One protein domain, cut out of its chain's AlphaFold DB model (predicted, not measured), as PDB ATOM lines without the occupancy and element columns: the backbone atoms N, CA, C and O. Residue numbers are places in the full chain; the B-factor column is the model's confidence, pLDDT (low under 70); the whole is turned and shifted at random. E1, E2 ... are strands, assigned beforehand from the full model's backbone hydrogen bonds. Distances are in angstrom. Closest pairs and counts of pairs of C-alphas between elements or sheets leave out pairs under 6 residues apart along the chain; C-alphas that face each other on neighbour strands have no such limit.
ATOM      1  N   LEU A 180      50.143-122.736  83.653       69.25
ATOM      2  CA  LEU A 180      50.132-123.759  82.606       69.25
ATOM      3  C   LEU A 180      51.245-123.434  81.603       69.25
ATOM      4  O   LEU A 180      51.168-122.426  80.901       69.25
ATOM      5  N   ASN A 181      52.268-124.288  81.531       64.25
ATOM      6  CA  ASN A 181      53.285-124.213  80.482       64.25
ATOM      7  C   ASN A 181      52.662-124.640  79.148       64.25
ATOM      8  O   ASN A 181      52.152-125.752  79.034       64.25
ATOM      9  N   LEU A 182      52.715-123.761  78.143       65.69
ATOM     10  CA  LEU A 182      52.172-124.037  76.805       65.69
ATOM     11  C   LEU A 182      53.154-124.756  75.873       65.69
ATOM     12  O   LEU A 182      52.779-125.123  74.761       65.69
ATOM     13  N   LEU A 183      54.402-124.927  76.303       62.94
ATOM     14  CA  LEU A 183      55.451-125.579  75.526       62.94
ATOM     15  C   LEU A 183      55.717-126.996  76.062       62.94
ATOM     16  O   LEU A 183      55.629-127.208  77.278       62.94
ATOM     17  N   PRO A 184      56.080-127.962  75.195       62.69
ATOM     18  CA  PRO A 184      56.666-129.230  75.623       62.69
ATOM     19  C   PRO A 184      57.819-128.997  76.611       62.69
ATOM     20  O   PRO A 184      58.593-128.062  76.446       62.69
ATOM     21  N   GLY A 185      57.979-129.843  77.636       57.56
ATOM     22  CA  GLY A 185      58.947-129.591  78.724       57.56
ATOM     23  C   GLY A 185      60.428-129.502  78.301       57.56
ATOM     24  O   GLY A 185      61.270-129.053  79.077       57.56
ATOM     25  N   ASN A 186      60.743-129.924  77.076       63.25
ATOM     26  CA  ASN A 186      62.042-129.840  76.408       63.25
ATOM     27  C   ASN A 186      62.187-128.621  75.469       63.25
ATOM     28  O   ASN A 186      63.295-128.333  75.021       63.25
ATOM     29  N   GLU A 187      61.106-127.901  75.174       62.22
ATOM     30  CA  GLU A 187      61.077-126.745  74.279       62.22
ATOM     31  C   GLU A 187      60.877-125.461  75.086       62.22
ATOM     32  O   GLU A 187      59.853-125.256  75.728       62.22
ATOM     33  N   ARG A 188      61.863-124.560  75.045       70.31
ATOM     34  CA  ARG A 188      61.740-123.224  75.656       70.31
ATOM     35  C   ARG A 188      61.491-122.108  74.652       70.31
ATOM     36  O   ARG A 188      61.176-121.008  75.080       70.31
ATOM     37  N   ARG A 189      61.616-122.394  73.351       78.00
ATOM     38  CA  ARG A 189      61.596-121.431  72.242       78.00
ATOM     39  C   ARG A 189      60.533-121.809  71.222       78.00
ATOM     40  O   ARG A 189      60.526-122.944  70.762       78.00
ATOM     41  N   VAL A 190      59.748-120.831  70.780       75.69
ATOM     42  CA  VAL A 190      58.940-120.922  69.553       75.69
ATOM     43  C   VAL A 190      59.395-119.833  68.589       75.69
ATOM     44  O   VAL A 190      59.657-118.702  69.000       75.69
ATOM     45  N   GLU A 191      59.499-120.169  67.306       79.81
ATOM     46  CA  GLU A 191      59.852-119.237  66.234       79.81
ATOM     47  C   GLU A 191      58.890-119.419  65.058       79.81
ATOM     48  O   GLU A 191      58.843-120.483  64.450       79.81
ATOM     49  N   GLN A 192      58.127-118.373  64.732       80.31
ATOM     50  CA  GLN A 192      57.087-118.417  63.694       80.31
ATOM     51  C   GLN A 192      57.613-118.133  62.278       80.31
ATOM     52  O   GLN A 192      56.886-118.298  61.301       80.31
ATOM     53  N   ARG A 193      58.874-117.699  62.147       73.00
ATOM     54  CA  ARG A 193      59.503-117.362  60.855       73.00
ATOM     55  C   ARG A 193      59.455-118.498  59.813       73.00
ATOM     56  O   ARG A 193      59.242-118.171  58.653       73.00
ATOM     57  N   PRO A 194      59.619-119.794  60.163       71.12
ATOM     58  CA  PRO A 194      59.589-120.892  59.190       71.12
ATOM     59  C   PRO A 194      58.181-121.300  58.718       71.12
ATOM     60  O   PRO A 194      58.047-122.348  58.096       71.12
ATOM     61  N   GLN A 195      57.132-120.567  59.105       68.81
ATOM     62  CA  GLN A 195      55.735-121.020  59.029       68.81
ATOM     63  C   GLN A 195      54.808-119.992  58.338       68.81
ATOM     64  O   GLN A 195      53.605-119.994  58.581       68.81
ATOM     65  N   ASP A 196      55.368-119.093  57.519       70.62
ATOM     66  CA  ASP A 196      54.660-118.098  56.685       70.62
ATOM     67  C   ASP A 196      53.655-117.173  57.414       70.62
ATOM     68  O   ASP A 196      52.781-116.558  56.796       70.62
ATOM     69  N   TYR A 197      53.788-117.005  58.734       75.12
ATOM     70  CA  TYR A 197      52.950-116.077  59.497       75.12
ATOM     71  C   TYR A 197      53.227-114.616  59.127       75.12
ATOM     72  O   TYR A 197      54.368-114.154  59.123       75.12
ATOM     73  N   HIS A 198      52.155-113.851  58.915       70.00
ATOM     74  CA  HIS A 198      52.224-112.403  58.738       70.00
ATOM     75  C   HIS A 198      52.739-111.721  60.019       70.00
ATOM     76  O   HIS A 198      52.089-111.792  61.062       70.00
ATOM     77  N   ASN A 199      53.880-111.026  59.918       71.06
ATOM     78  CA  ASN A 199      54.641-110.433  61.029       71.06
ATOM     79  C   ASN A 199      55.066-111.483  62.086       71.06
ATOM     80  O   ASN A 199      54.522-111.481  63.192       71.06
ATOM     81  N   PRO A 200      56.014-112.390  61.774       75.19
ATOM     82  CA  PRO A 200      56.345-113.544  62.612       75.19
ATOM     83  C   PRO A 200      57.116-113.154  63.879       75.19
ATOM     84  O   PRO A 200      58.030-112.327  63.837       75.19
ATOM     85  N   TRP A 201      56.772-113.763  65.018       77.31
ATOM     86  CA  TRP A 201      57.429-113.512  66.307       77.31
ATOM     87  C   TRP A 201      58.305-114.701  66.731       77.31
ATOM     88  O   TRP A 201      58.142-115.835  66.265       77.31
ATOM     89  N   ALA A 202      59.236-114.440  67.648       80.38
ATOM     90  CA  ALA A 202      59.951-115.470  68.395       80.38
ATOM     91  C   ALA A 202      59.874-115.165  69.896       80.38
ATOM     92  O   ALA A 202      60.118-114.026  70.310       80.38
ATOM     93  N   TRP A 203      59.539-116.164  70.711       80.38
ATOM     94  CA  TRP A 203      59.377-115.998  72.158       80.38
ATOM     95  C   TRP A 203      59.825-117.220  72.953       80.38
ATOM     96  O   TRP A 203      59.971-118.324  72.421       80.38
ATOM     97  N   HIS A 204      59.995-116.993  74.255       79.62
ATOM     98  CA  HIS A 204      60.412-117.988  75.236       79.62
ATOM     99  C   HIS A 204      59.505-118.016  76.458       79.62
ATOM    100  O   HIS A 204      58.828-117.026  76.750       79.62
ATOM    101  N   ASP A 205      59.520-119.151  77.158       73.94
ATOM    102  CA  ASP A 205      58.896-119.354  78.474       73.94
ATOM    103  C   ASP A 205      57.410-118.923  78.518       73.94
ATOM    104  O   ASP A 205      56.990-118.086  79.319       73.94
ATOM    105  N   ALA A 206      56.605-119.477  77.601       71.94
ATOM    106  CA  ALA A 206      55.189-119.143  77.450       71.94
ATOM    107  C   ALA A 206      54.307-119.819  78.517       71.94
ATOM    108  O   ALA A 206      54.138-121.043  78.527       71.94
ATOM    109  N   THR A 207      53.702-119.001  79.379       70.94
ATOM    110  CA  THR A 207      52.875-119.427  80.518       70.94
ATOM    111  C   THR A 207      51.475-118.814  80.465       70.94
ATOM    112  O   THR A 207      51.310-117.641  80.118       70.94
ATOM    113  N   VAL A 208      50.457-119.601  80.829       74.31
ATOM    114  CA  VAL A 208      49.096-119.101  81.095       74.31
ATOM    115  C   VAL A 208      48.874-118.980  82.592       74.31
ATOM    116  O   VAL A 208      49.132-119.928  83.334       74.31
ATOM    117  N   TYR A 209      48.308-117.851  83.006       69.81
ATOM    118  CA  TYR A 209      47.736-117.654  84.331       69.81
ATOM    119  C   TYR A 209      46.230-117.436  84.193       69.81
ATOM    120  O   TYR A 209      45.789-116.577  83.425       69.81
ATOM    121  N   ALA A 210      45.446-118.183  84.964       65.44
ATOM    122  CA  ALA A 210      44.022-117.943  85.151       65.44
ATOM    123  C   ALA A 210      43.796-117.390  86.564       65.44
ATOM    124  O   ALA A 210      44.309-117.933  87.540       65.44
ATOM    125  N   GLY A 211      43.043-116.299  86.685       64.81
ATOM    126  CA  GLY A 211      42.724-115.695  87.978       64.81
ATOM    127  C   GLY A 211      41.544-114.733  87.890       64.81
ATOM    128  O   GLY A 211      40.995-114.503  86.815       64.81
ATOM    129  N   GLY A 212      41.168-114.125  89.018       56.88
ATOM    130  CA  GLY A 212      39.971-113.271  89.118       56.88
ATOM    131  C   GLY A 212      39.950-112.025  88.213       56.88
ATOM    132  O   GLY A 212      38.915-111.377  88.107       56.88
ATOM    133  N   GLY A 213      41.067-111.688  87.558       64.62
ATOM    134  CA  GLY A 213      41.179-110.591  86.588       64.62
ATOM    135  C   GLY A 213      41.126-111.007  85.109       64.62
ATOM    136  O   GLY A 213      41.281-110.140  84.254       64.62
ATOM    137  N   GLY A 214      40.945-112.297  84.799       77.81
ATOM    138  CA  GLY A 214      40.939-112.839  83.435       77.81
ATOM    139  C   GLY A 214      42.073-113.835  83.157       77.81
ATOM    140  O   GLY A 214      42.728-114.335  84.074       77.81
ATOM    141  N   ILE A 215      42.296-114.120  81.872       84.12
ATOM    142  CA  ILE A 215      43.370-114.993  81.382       84.12
ATOM    143  C   ILE A 215      44.561-114.121  80.987       84.12
ATOM    144  O   ILE A 215      44.414-113.187  80.196       84.12
ATOM    145  N   GLN A 216      45.747-114.435  81.502       84.19
ATOM    146  CA  GLN A 216      46.996-113.813  81.070       84.19
ATOM    147  C   GLN A 216      47.889-114.817  80.352       84.19
ATOM    148  O   GLN A 216      48.172-115.887  80.886       84.19
ATOM    149  N   LEU A 217      48.374-114.434  79.174       85.12
ATOM    150  CA  LEU A 217      49.490-115.082  78.495       85.12
ATOM    151  C   LEU A 217      50.732-114.235  78.755       85.12
ATOM    152  O   LEU A 217      50.743-113.042  78.439       85.12
ATOM    153  N   GLN A 218      51.756-114.842  79.341       85.56
ATOM    154  CA  GLN A 218      53.032-114.198  79.617       85.56
ATOM    155  C   GLN A 218      54.146-114.949  78.890       85.56
ATOM    156  O   GLN A 218      54.215-116.177  78.950       85.56
ATOM    157  N   SER A 219      55.011-114.217  78.194       86.88
ATOM    158  CA  SER A 219      56.193-114.767  77.528       86.88
ATOM    159  C   SER A 219      57.310-113.728  77.460       86.88
ATOM    160  O   SER A 219      57.099-112.542  77.721       86.88
ATOM    161  N   THR A 220      58.512-114.165  77.095       89.12
ATOM    162  CA  THR A 220      59.639-113.271  76.808       89.12
ATOM    163  C   THR A 220      59.850-113.188  75.299       89.12
ATOM    164  O   THR A 220      60.225-114.181  74.676       89.12
ATOM    165  N   VAL A 221      59.624-112.022  74.692       88.19
ATOM    166  CA  VAL A 221      59.812-111.805  73.249       88.19
ATOM    167  C   VAL A 221      61.298-111.636  72.933       88.19
ATOM    168  O   VAL A 221      61.995-110.821  73.535       88.19
ATOM    169  N   GLU A 222      61.791-112.419  71.973       82.94
ATOM    170  CA  GLU A 222      63.178-112.371  71.504       82.94
ATOM    171  C   GLU A 222      63.359-111.303  70.418       82.94
ATOM    172  O   GLU A 222      64.339-110.558  70.434       82.94
ATOM    173  N   ASN A 223      62.422-111.252  69.470       83.00
ATOM    174  CA  ASN A 223      62.356-110.278  68.387       83.00
ATOM    175  C   ASN A 223      60.950-110.258  67.766       83.00
ATOM    176  O   ASN A 223      60.165-111.195  67.931       83.00
ATOM    177  N   GLN A 224      60.668-109.186  67.033       83.81
ATOM    178  CA  GLN A 224      59.442-108.987  66.277       83.81
ATOM    179  C   GLN A 224      59.781-108.140  65.042       83.81
ATOM    180  O   GLN A 224      60.623-107.244  65.123       83.81
ATOM    181  N   THR A 225      59.202-108.467  63.888       77.94
ATOM    182  CA  THR A 225      59.500-107.794  62.615       77.94
ATOM    183  C   THR A 225      58.223-107.674  61.795       77.94
ATOM    184  O   THR A 225      57.488-108.651  61.643       77.94
ATOM    185  N   TYR A 226      57.959-106.472  61.290       80.81
ATOM    186  CA  TYR A 226      56.825-106.168  60.427       80.81
ATOM    187  C   TYR A 226      57.185-106.370  58.947       80.81
ATOM    188  O   TYR A 226      58.350-106.288  58.554       80.81
ATOM    189  N   SER A 227      56.176-106.619  58.113       75.31
ATOM    190  CA  SER A 227      56.308-106.842  56.666       75.31
ATOM    191  C   SER A 227      56.905-105.663  55.884       75.31
ATOM    192  O   SER A 227      57.407-105.859  54.780       75.31
ATOM    193  N   ASP A 228      56.903-104.457  56.453       74.19
ATOM    194  CA  ASP A 228      57.525-103.253  55.894       74.19
ATOM    195  C   ASP A 228      58.961-102.996  56.402       74.19
ATOM    196  O   ASP A 228      59.536-101.944  56.117       74.19
ATOM    197  N   GLY A 229      59.532-103.935  57.164       74.25
ATOM    198  CA  GLY A 229      60.856-103.820  57.781       74.25
ATOM    199  C   GLY A 229      60.874-103.094  59.130       74.25
ATOM    200  O   GLY A 229      61.942-102.983  59.732       74.25
ATOM    201  N   GLY A 230      59.730-102.620  59.634       78.75
ATOM    202  CA  GLY A 230      59.631-102.059  60.979       78.75
ATOM    203  C   GLY A 230      59.861-103.098  62.087       78.75
ATOM    204  O   GLY A 230      59.744-104.309  61.881       78.75
ATOM    205  N   ALA A 231      60.117-102.620  63.306       83.50
ATOM    206  CA  ALA A 231      60.181-103.437  64.519       83.50
ATOM    207  C   ALA A 231      59.827-102.603  65.762       83.50
ATOM    208  O   ALA A 231      59.984-101.381  65.761       83.50
ATOM    209  N   ILE A 232      59.409-103.256  66.851       84.75
ATOM    210  CA  ILE A 232      59.281-102.594  68.159       84.75
ATOM    211  C   ILE A 232      60.681-102.230  68.680       84.75
ATOM    212  O   ILE A 232      61.477-103.093  69.063       84.75
ATOM    213  N   ASN A 233      60.976-100.930  68.716       84.88
ATOM    214  CA  ASN A 233      62.215-100.402  69.281       84.88
ATOM    215  C   ASN A 233      62.316-100.686  70.788       84.88
ATOM    216  O   ASN A 233      61.321-100.678  71.507       84.88
ATOM    217  N   GLY A 234      63.538-100.908  71.278       86.44
ATOM    218  CA  GLY A 234      63.809-101.130  72.704       86.44
ATOM    219  C   GLY A 234      63.597-102.564  73.206       86.44
ATOM    220  O   GLY A 234      63.855-102.817  74.385       86.44
ATOM    221  N   LEU A 235      63.197-103.505  72.338       88.81
ATOM    222  CA  LEU A 235      63.194-104.935  72.657       88.81
ATOM    223  C   LEU A 235      64.590-105.407  73.086       88.81
ATOM    224  O   LEU A 235      65.592-105.145  72.417       88.81
ATOM    225  N   ARG A 236      64.649-106.151  74.192       88.25
ATOM    226  CA  ARG A 236      65.874-106.752  74.718       88.25
ATOM    227  C   ARG A 236      65.774-108.264  74.644       88.25
ATOM    228  O   ARG A 236      64.917-108.876  75.287       88.25
ATOM    229  N   LYS A 237      66.696-108.861  73.886       83.88
ATOM    230  CA  LYS A 237      66.801-110.310  73.700       83.88
ATOM    231  C   LYS A 237      66.781-111.017  75.062       83.88
ATOM    232  O   LYS A 237      67.598-110.691  75.923       83.88
ATOM    233  N   TRP A 238      65.862-111.969  75.248       82.00
ATOM    234  CA  TRP A 238      65.679-112.741  76.495       82.00
ATOM    235  C   TRP A 238      65.253-111.942  77.736       82.00
ATOM    236  O   TRP A 238      65.329-112.464  78.845       82.00
ATOM    237  N   GLN A 239      64.833-110.684  77.591       87.69
ATOM    238  CA  GLN A 239      64.482-109.835  78.735       87.69
ATOM    239  C   GLN A 239      63.138-109.128  78.589       87.69
ATOM    240  O   GLN A 239      62.533-108.842  79.621       87.69
ATOM    241  N   SER A 240      62.683-108.856  77.361       91.75
ATOM    242  CA  SER A 240      61.432-108.143  77.090       91.75
ATOM    243  C   SER A 240      60.189-109.003  77.355       91.75
ATOM    244  O   SER A 240      59.901-109.904  76.565       91.75
ATOM    245  N   PRO A 241      59.406-108.724  78.412       90.50
ATOM    246  CA  PRO A 241      58.142-109.396  78.679       90.50
ATOM    247  C   PRO A 241      57.082-108.926  77.687       90.50
ATOM    248  O   PRO A 241      56.913-107.719  77.491       90.50
ATOM    249  N   ALA A 242      56.319-109.864  77.136       90.06
ATOM    250  CA  ALA A 242      55.021-109.605  76.534       90.06
ATOM    251  C   ALA A 242      53.931-110.174  77.441       90.06
ATOM    252  O   ALA A 242      53.981-111.336  77.846       90.06
ATOM    253  N   ILE A 243      52.945-109.336  77.762       88.88
ATOM    254  CA  ILE A 243      51.814-109.699  78.611       88.88
ATOM    255  C   ILE A 243      50.535-109.387  77.844       88.88
ATOM    256  O   ILE A 243      50.185-108.222  77.631       88.88
ATOM    257  N   THR A 244      49.830-110.444  77.454       89.94
ATOM    258  CA  THR A 244      48.492-110.370  76.870       89.94
ATOM    259  C   THR A 244      47.484-110.706  77.956       89.94
ATOM    260  O   THR A 244      47.582-111.752  78.587       89.94
ATOM    261  N   THR A 245      46.513-109.831  78.200       88.38
ATOM    262  CA  THR A 245      45.411-110.049  79.144       88.38
ATOM    263  C   THR A 245      44.090-110.062  78.388       88.38
ATOM    264  O   THR A 245      43.727-109.056  77.781       88.38
ATOM    265  N   LEU A 246      43.371-111.179  78.467       89.19
ATOM    266  CA  LEU A 246      41.979-111.311  78.054       89.19
ATOM    267  C   LEU A 246      41.099-111.255  79.309       89.19
ATOM    268  O   LEU A 246      41.090-112.191  80.110       89.19
ATOM    269  N   ALA A 247      40.376-110.154  79.481       87.12
ATOM    270  CA  ALA A 247      39.451-109.922  80.585       87.12
ATOM    271  C   ALA A 247      38.020-109.706  80.049       87.12
ATOM    272  O   ALA A 247      37.858-109.348  78.883       87.12
ATOM    273  N   PRO A 248      36.964-109.861  80.876       82.75
ATOM    274  CA  PRO A 248      35.574-109.739  80.416       82.75
ATOM    275  C   PRO A 248      35.214-108.400  79.751       82.75
ATOM    276  O   PRO A 248      34.273-108.344  78.965       82.75
ATOM    277  N   THR A 249      35.937-107.323  80.070       85.38
ATOM    278  CA  THR A 249      35.683-105.965  79.561       85.38
ATOM    279  C   THR A 249      36.773-105.422  78.640       85.38
ATOM    280  O   THR A 249      36.576-104.353  78.059       85.38
ATOM    281  N   TYR A 250      37.915-106.108  78.506       90.50
ATOM    282  CA  TYR A 250      39.026-105.631  77.684       90.50
ATOM    283  C   TYR A 250      39.971-106.740  77.206       90.50
ATOM    284  O   TYR A 250      40.201-107.746  77.879       90.50
ATOM    285  N   LEU A 251      40.616-106.475  76.074       93.00
ATOM    286  CA  LEU A 251      41.789-107.182  75.581       93.00
ATOM    287  C   LEU A 251      42.978-106.211  75.604       93.00
ATOM    288  O   LEU A 251      42.929-105.138  75.003       93.00
ATOM    289  N   LYS A 252      44.045-106.567  76.322       91.19
ATOM    290  CA  LYS A 252      45.235-105.725  76.499       91.19
ATOM    291  C   LYS A 252      46.489-106.481  76.091       91.19
ATOM    292  O   LYS A 252      46.759-107.544  76.637       91.19
ATOM    293  N   PHE A 253      47.292-105.879  75.227       91.06
ATOM    294  CA  PHE A 253      48.650-106.304  74.904       91.06
ATOM    295  C   PHE A 253      49.620-105.262  75.457       91.06
ATOM    296  O   PHE A 253      49.391-104.058  75.312       91.06
ATOM    297  N   THR A 254      50.691-105.675  76.130       90.12
ATOM    298  CA  THR A 254      51.722-104.741  76.607       90.12
ATOM    299  C   THR A 254      53.095-105.395  76.567       90.12
ATOM    300  O   THR A 254      53.245-106.534  77.010       90.12
ATOM    301  N   LEU A 255      54.085-104.673  76.035       91.38
ATOM    302  CA  LEU A 255      55.485-105.096  76.012       91.38
ATOM    303  C   LEU A 255      56.353-104.146  76.837       91.38
ATOM    304  O   LEU A 255      56.154-102.930  76.805       91.38
ATOM    305  N   TYR A 256      57.348-104.708  77.523       91.62
ATOM    306  CA  TYR A 256      58.293-103.963  78.359       91.62
ATOM    307  C   TYR A 256      59.760-104.240  77.955       91.62
ATOM    308  O   TYR A 256      60.044-105.247  77.299       91.62
ATOM    309  N   PRO A 257      60.723-103.378  78.332       91.00
ATOM    310  CA  PRO A 257      62.146-103.593  78.067       91.00
ATOM    311  C   PRO A 257      62.732-104.720  78.926       91.00
ATOM    312  O   PRO A 257      63.653-105.410  78.495       91.00
ATOM    313  N   SER A 258      62.233-104.895  80.153       89.62
ATOM    314  CA  SER A 258      62.719-105.894  81.100       89.62
ATOM    315  C   SER A 258      61.606-106.411  82.012       89.62
ATOM    316  O   SER A 258      60.707-105.667  82.388       89.62
ATOM    317  N   TRP A 259      61.732-107.651  82.490       86.19
ATOM    318  CA  TRP A 259      60.949-108.163  83.625       86.19
ATOM    319  C   TRP A 259      61.055-107.295  84.891       86.19
ATOM    320  O   TRP A 259      60.148-107.313  85.715       86.19
ATOM    321  N   LYS A 260      62.113-106.482  85.037       86.25
ATOM    322  CA  LYS A 260      62.234-105.499  86.131       86.25
ATOM    323  C   LYS A 260      61.231-104.341  86.041       86.25
ATOM    324  O   LYS A 260      60.929-103.742  87.064       86.25
ATOM    325  N   ASP A 261      60.728-104.040  84.844       85.50
ATOM    326  CA  ASP A 261      59.726-102.995  84.598       85.50
ATOM    327  C   ASP A 261      58.282-103.483  84.864       85.50
ATOM    328  O   ASP A 261      57.328-102.706  84.779       85.50
ATOM    329  N   VAL A 262      58.123-104.773  85.196       82.06
ATOM    330  CA  VAL A 262      56.849-105.448  85.462       82.06
ATOM    331  C   VAL A 262      56.806-105.912  86.918       82.06
ATOM    332  O   VAL A 262      57.255-107.010  87.247       82.06
ATOM    333  N   ASN A 263      56.202-105.120  87.803       71.25
ATOM    334  CA  ASN A 263      55.927-105.554  89.172       71.25
ATOM    335  C   ASN A 263      54.437-105.881  89.350       71.25
ATOM    336  O   ASN A 263      53.638-105.033  89.755       71.25
ATOM    337  N   ILE A 264      54.089-107.141  89.066       62.25
ATOM    338  CA  ILE A 264      52.724-107.684  89.189       62.25
ATOM    339  C   ILE A 264      52.191-107.529  90.624       62.25
ATOM    340  O   ILE A 264      51.021-107.207  90.812       62.25
ATOM    341  N   ASN A 265      53.050-107.692  91.634       56.09
ATOM    342  CA  ASN A 265      52.648-107.711  93.043       56.09
ATOM    343  C   ASN A 265      52.286-106.318  93.587       56.09
ATOM    344  O   ASN A 265      51.417-106.211  94.447       56.09
ATOM    345  N   ASN A 266      52.915-105.255  93.068       53.72
ATOM    346  CA  ASN A 266      52.662-103.870  93.495       53.72
ATOM    347  C   ASN A 266      51.878-103.042  92.463       53.72
ATOM    348  O   ASN A 266      51.736-101.832  92.636       53.72
ATOM    349  N   ASN A 267      51.394-103.662  91.378       56.62
ATOM    350  CA  ASN A 267      50.693-102.990  90.276       56.62
ATOM    351  C   ASN A 267      51.508-101.841  89.627       56.62
ATOM    352  O   ASN A 267      50.946-100.914  89.040       56.62
ATOM    353  N   GLN A 268      52.840-101.889  89.752       62.44
ATOM    354  CA  GLN A 268      53.756-100.888  89.207       62.44
ATOM    355  C   GLN A 268      54.249-101.344  87.833       62.44
ATOM    356  O   GLN A 268      54.938-102.357  87.704       62.44
ATOM    357  N   PHE A 269      53.891-100.560  86.819       75.56
ATOM    358  CA  PHE A 269      54.261-100.767  85.425       75.56
ATOM    359  C   PHE A 269      54.948 -99.496  84.922       75.56
ATOM    360  O   PHE A 269      54.321 -98.439  84.845       75.56
ATOM    361  N   SER A 270      56.237 -99.589  84.606       76.25
ATOM    362  CA  SER A 270      57.062 -98.468  84.134       76.25
ATOM    363  C   SER A 270      57.627 -98.753  82.745       76.25
ATOM    364  O   SER A 270      57.641 -99.895  82.303       76.25
ATOM    365  N   ASN A 271      58.110 -97.718  82.051       85.25
ATOM    366  CA  ASN A 271      58.945 -97.855  80.847       85.25
ATOM    367  C   ASN A 271      58.370 -98.744  79.721       85.25
ATOM    368  O   ASN A 271      59.141 -99.378  79.005       85.25
ATOM    369  N   LEU A 272      57.044 -98.821  79.559       88.44
ATOM    370  CA  LEU A 272      56.417 -99.648  78.518       88.44
ATOM    371  C   LEU A 272      56.952 -99.302  77.115       88.44
ATOM    372  O   LEU A 272      57.111 -98.129  76.782       88.44
ATOM    373  N   LEU A 273      57.212-100.325  76.296       89.19
ATOM    374  CA  LEU A 273      57.640-100.159  74.900       89.19
ATOM    375  C   LEU A 273      56.442 -99.857  73.998       89.19
ATOM    376  O   LEU A 273      56.496 -98.984  73.141       89.19
ATOM    377  N   THR A 274      55.351-100.598  74.197       88.81
ATOM    378  CA  THR A 274      54.079-100.382  73.506       88.81
ATOM    379  C   THR A 274      52.921-100.993  74.294       88.81
ATOM    380  O   THR A 274      53.102-101.934  75.077       88.81
ATOM    381  N   ARG A 275      51.721-100.444  74.088       90.25
ATOM    382  CA  ARG A 275      50.452-100.927  74.632       90.25
ATOM    383  C   ARG A 275      49.371-100.827  73.560       90.25
ATOM    384  O   ARG A 275      49.127 -99.740  73.045       90.25
ATOM    385  N   THR A 276      48.668-101.928  73.324       92.12
ATOM    386  CA  THR A 276      47.369-101.934  72.636       92.12
ATOM    387  C   THR A 276      46.307-102.308  73.662       92.12
ATOM    388  O   THR A 276      46.429-103.331  74.337       92.12
ATOM    389  N   TYR A 277      45.277-101.484  73.806       91.88
ATOM    390  CA  TYR A 277      44.159-101.709  74.716       91.88
ATOM    391  C   TYR A 277      42.848-101.596  73.940       91.88
ATOM    392  O   TYR A 277      42.604-100.594  73.274       91.88
ATOM    393  N   ILE A 278      42.021-102.633  74.005       93.56
ATOM    394  CA  ILE A 278      40.741-102.731  73.305       93.56
ATOM    395  C   ILE A 278      39.668-102.971  74.361       93.56
ATOM    396  O   ILE A 278      39.737-103.966  75.080       93.56
ATOM    397  N   ASP A 279      38.687-102.080  74.453       92.75
ATOM    398  CA  ASP A 279      37.500-102.233  75.300       92.75
ATOM    399  C   ASP A 279      36.212-102.021  74.479       92.75
ATOM    400  O   ASP A 279      36.251-101.871  73.257       92.75
ATOM    401  N   ALA A 280      35.052-102.032  75.141       87.12
ATOM    402  CA  ALA A 280      33.748-101.887  74.490       87.12
ATOM    403  C   ALA A 280      33.505-100.527  73.791       87.12
ATOM    404  O   ALA A 280      32.548-100.410  73.026       87.12
ATOM    405  N   GLY A 281      34.318 -99.499  74.059       83.75
ATOM    406  CA  GLY A 281      34.159 -98.143  73.525       83.75
ATOM    407  C   GLY A 281      35.370 -97.586  72.768       83.75
ATOM    408  O   GLY A 281      35.222 -96.578  72.075       83.75
ATOM    409  N   ARG A 282      36.559 -98.195  72.876       86.12
ATOM    410  CA  ARG A 282      37.788 -97.683  72.244       86.12
ATOM    411  C   ARG A 282      38.823 -98.758  71.912       86.12
ATOM    412  O   ARG A 282      38.958 -99.773  72.591       86.12
ATOM    413  N   ILE A 283      39.625 -98.441  70.897       90.00
ATOM    414  CA  ILE A 283      40.923 -99.055  70.615       90.00
ATOM    415  C   ILE A 283      41.971 -97.970  70.876       90.00
ATOM    416  O   ILE A 283      41.961 -96.929  70.225       90.00
ATOM    417  N   GLU A 284      42.851 -98.196  71.844       89.56
ATOM    418  CA  GLU A 284      43.936 -97.294  72.229       89.56
ATOM    419  C   GLU A 284      45.276 -97.971  71.913       89.56
ATOM    420  O   GLU A 284      45.591 -99.034  72.449       89.56
ATOM    421  N   THR A 285      46.055 -97.383  71.009       87.94
ATOM    422  CA  THR A 285      47.356 -97.889  70.551       87.94
ATOM    423  C   THR A 285      48.198 -96.717  70.044       87.94
ATOM    424  O   THR A 285      47.638 -95.708  69.618       87.94
ATOM    425  N   SER A 286      49.528 -96.827  70.093       78.31
ATOM    426  CA  SER A 286      50.438 -95.796  69.564       78.31
ATOM    427  C   SER A 286      50.388 -95.692  68.038       78.31
ATOM    428  O   SER A 286      50.591 -94.621  67.479       78.31
TER     429      SER A 286
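Overview. This is residues 180 to 286 of the 477 residues of the protein "Peptidase S74 domain-containing protein" of Lactobacillus delbrueckii subsp. lactis (UniProt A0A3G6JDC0). You are looking at one twisted sheet of six strands, with the two long strands E2 and E3 bending sharply together so that short E1 sits beside their bent-away end, while E4, E5 and E6 lie side by side beyond E3. Two long links, residues 225 to 239 and 256 to 273, loop out from the end of the sheet where E3 and E5 end, and residues 263 to 268 stick out free. The printed part has 107 residues, no named helix and six strands, E1 to E6 in chain order and in the same order across the antiparallel sheet. The class is all strand, with under half of the residues, 45 of the 107, in named elements. The whole is compact, with a radius of gyration of the C-alphas of 14.2 A, and spans 35 by 35 by 25 A.

Along the chain. Find C-alpha 189 at (61.596, -121.431, 72.242), where E1, residues 189 to 191, begins its 6.6 A. E2, residues 201 to 211, follows over 26.3 A and bends by 77 degrees at residue 204. E3, residues 214 to 224, runs 25.5 A from C-alpha 214 at (40.939, -112.839, 83.435) and bends by 79 degrees at residue 221. Next come E4, residues 240 to 247, 22.3 A, and E5, residues 250 to 255, 16.6 A. E6, residues 274 to 279, 16.8 A, ends at C-alpha 279, (37.500, -102.233, 75.300).

Arrangement. The six strands form a meander, each the antiparallel neighbour of the one before, and each such pair is a hairpin. Start at edge strand E1, where N 190 is 3.0 A from O 203 of E2, within hydrogen-bond range; their directions differ by 120 degrees. Between E2 and E3 look at N 204 and O 220, 2.9 A. Between E3 and E4, at 151 degrees, N 221 and O 240 are 2.8 A apart. E4 and E5, at 177 degrees, have N 245 and O 252 at 2.8 A. At the other edge, E6 has N 278 at 2.8 A from O 251 of E5. E1 and E6 are apart. Residues 180 to 181 also pair antiparallel with residues 207 to 208 of E2.

Size, cuts and confidence. The C-alphas farthest apart, those of Asn 186 and Gly 281, are 42.3 A from each other. The printed part has no cut. The links E3 to E4 and E5 to E6 are long, with 15 and 18 residues. Mean pLDDT of the printed part is 79.7; look for values under 70 at residues 180 to 187, 195, 209 to 213 and 264 to 268.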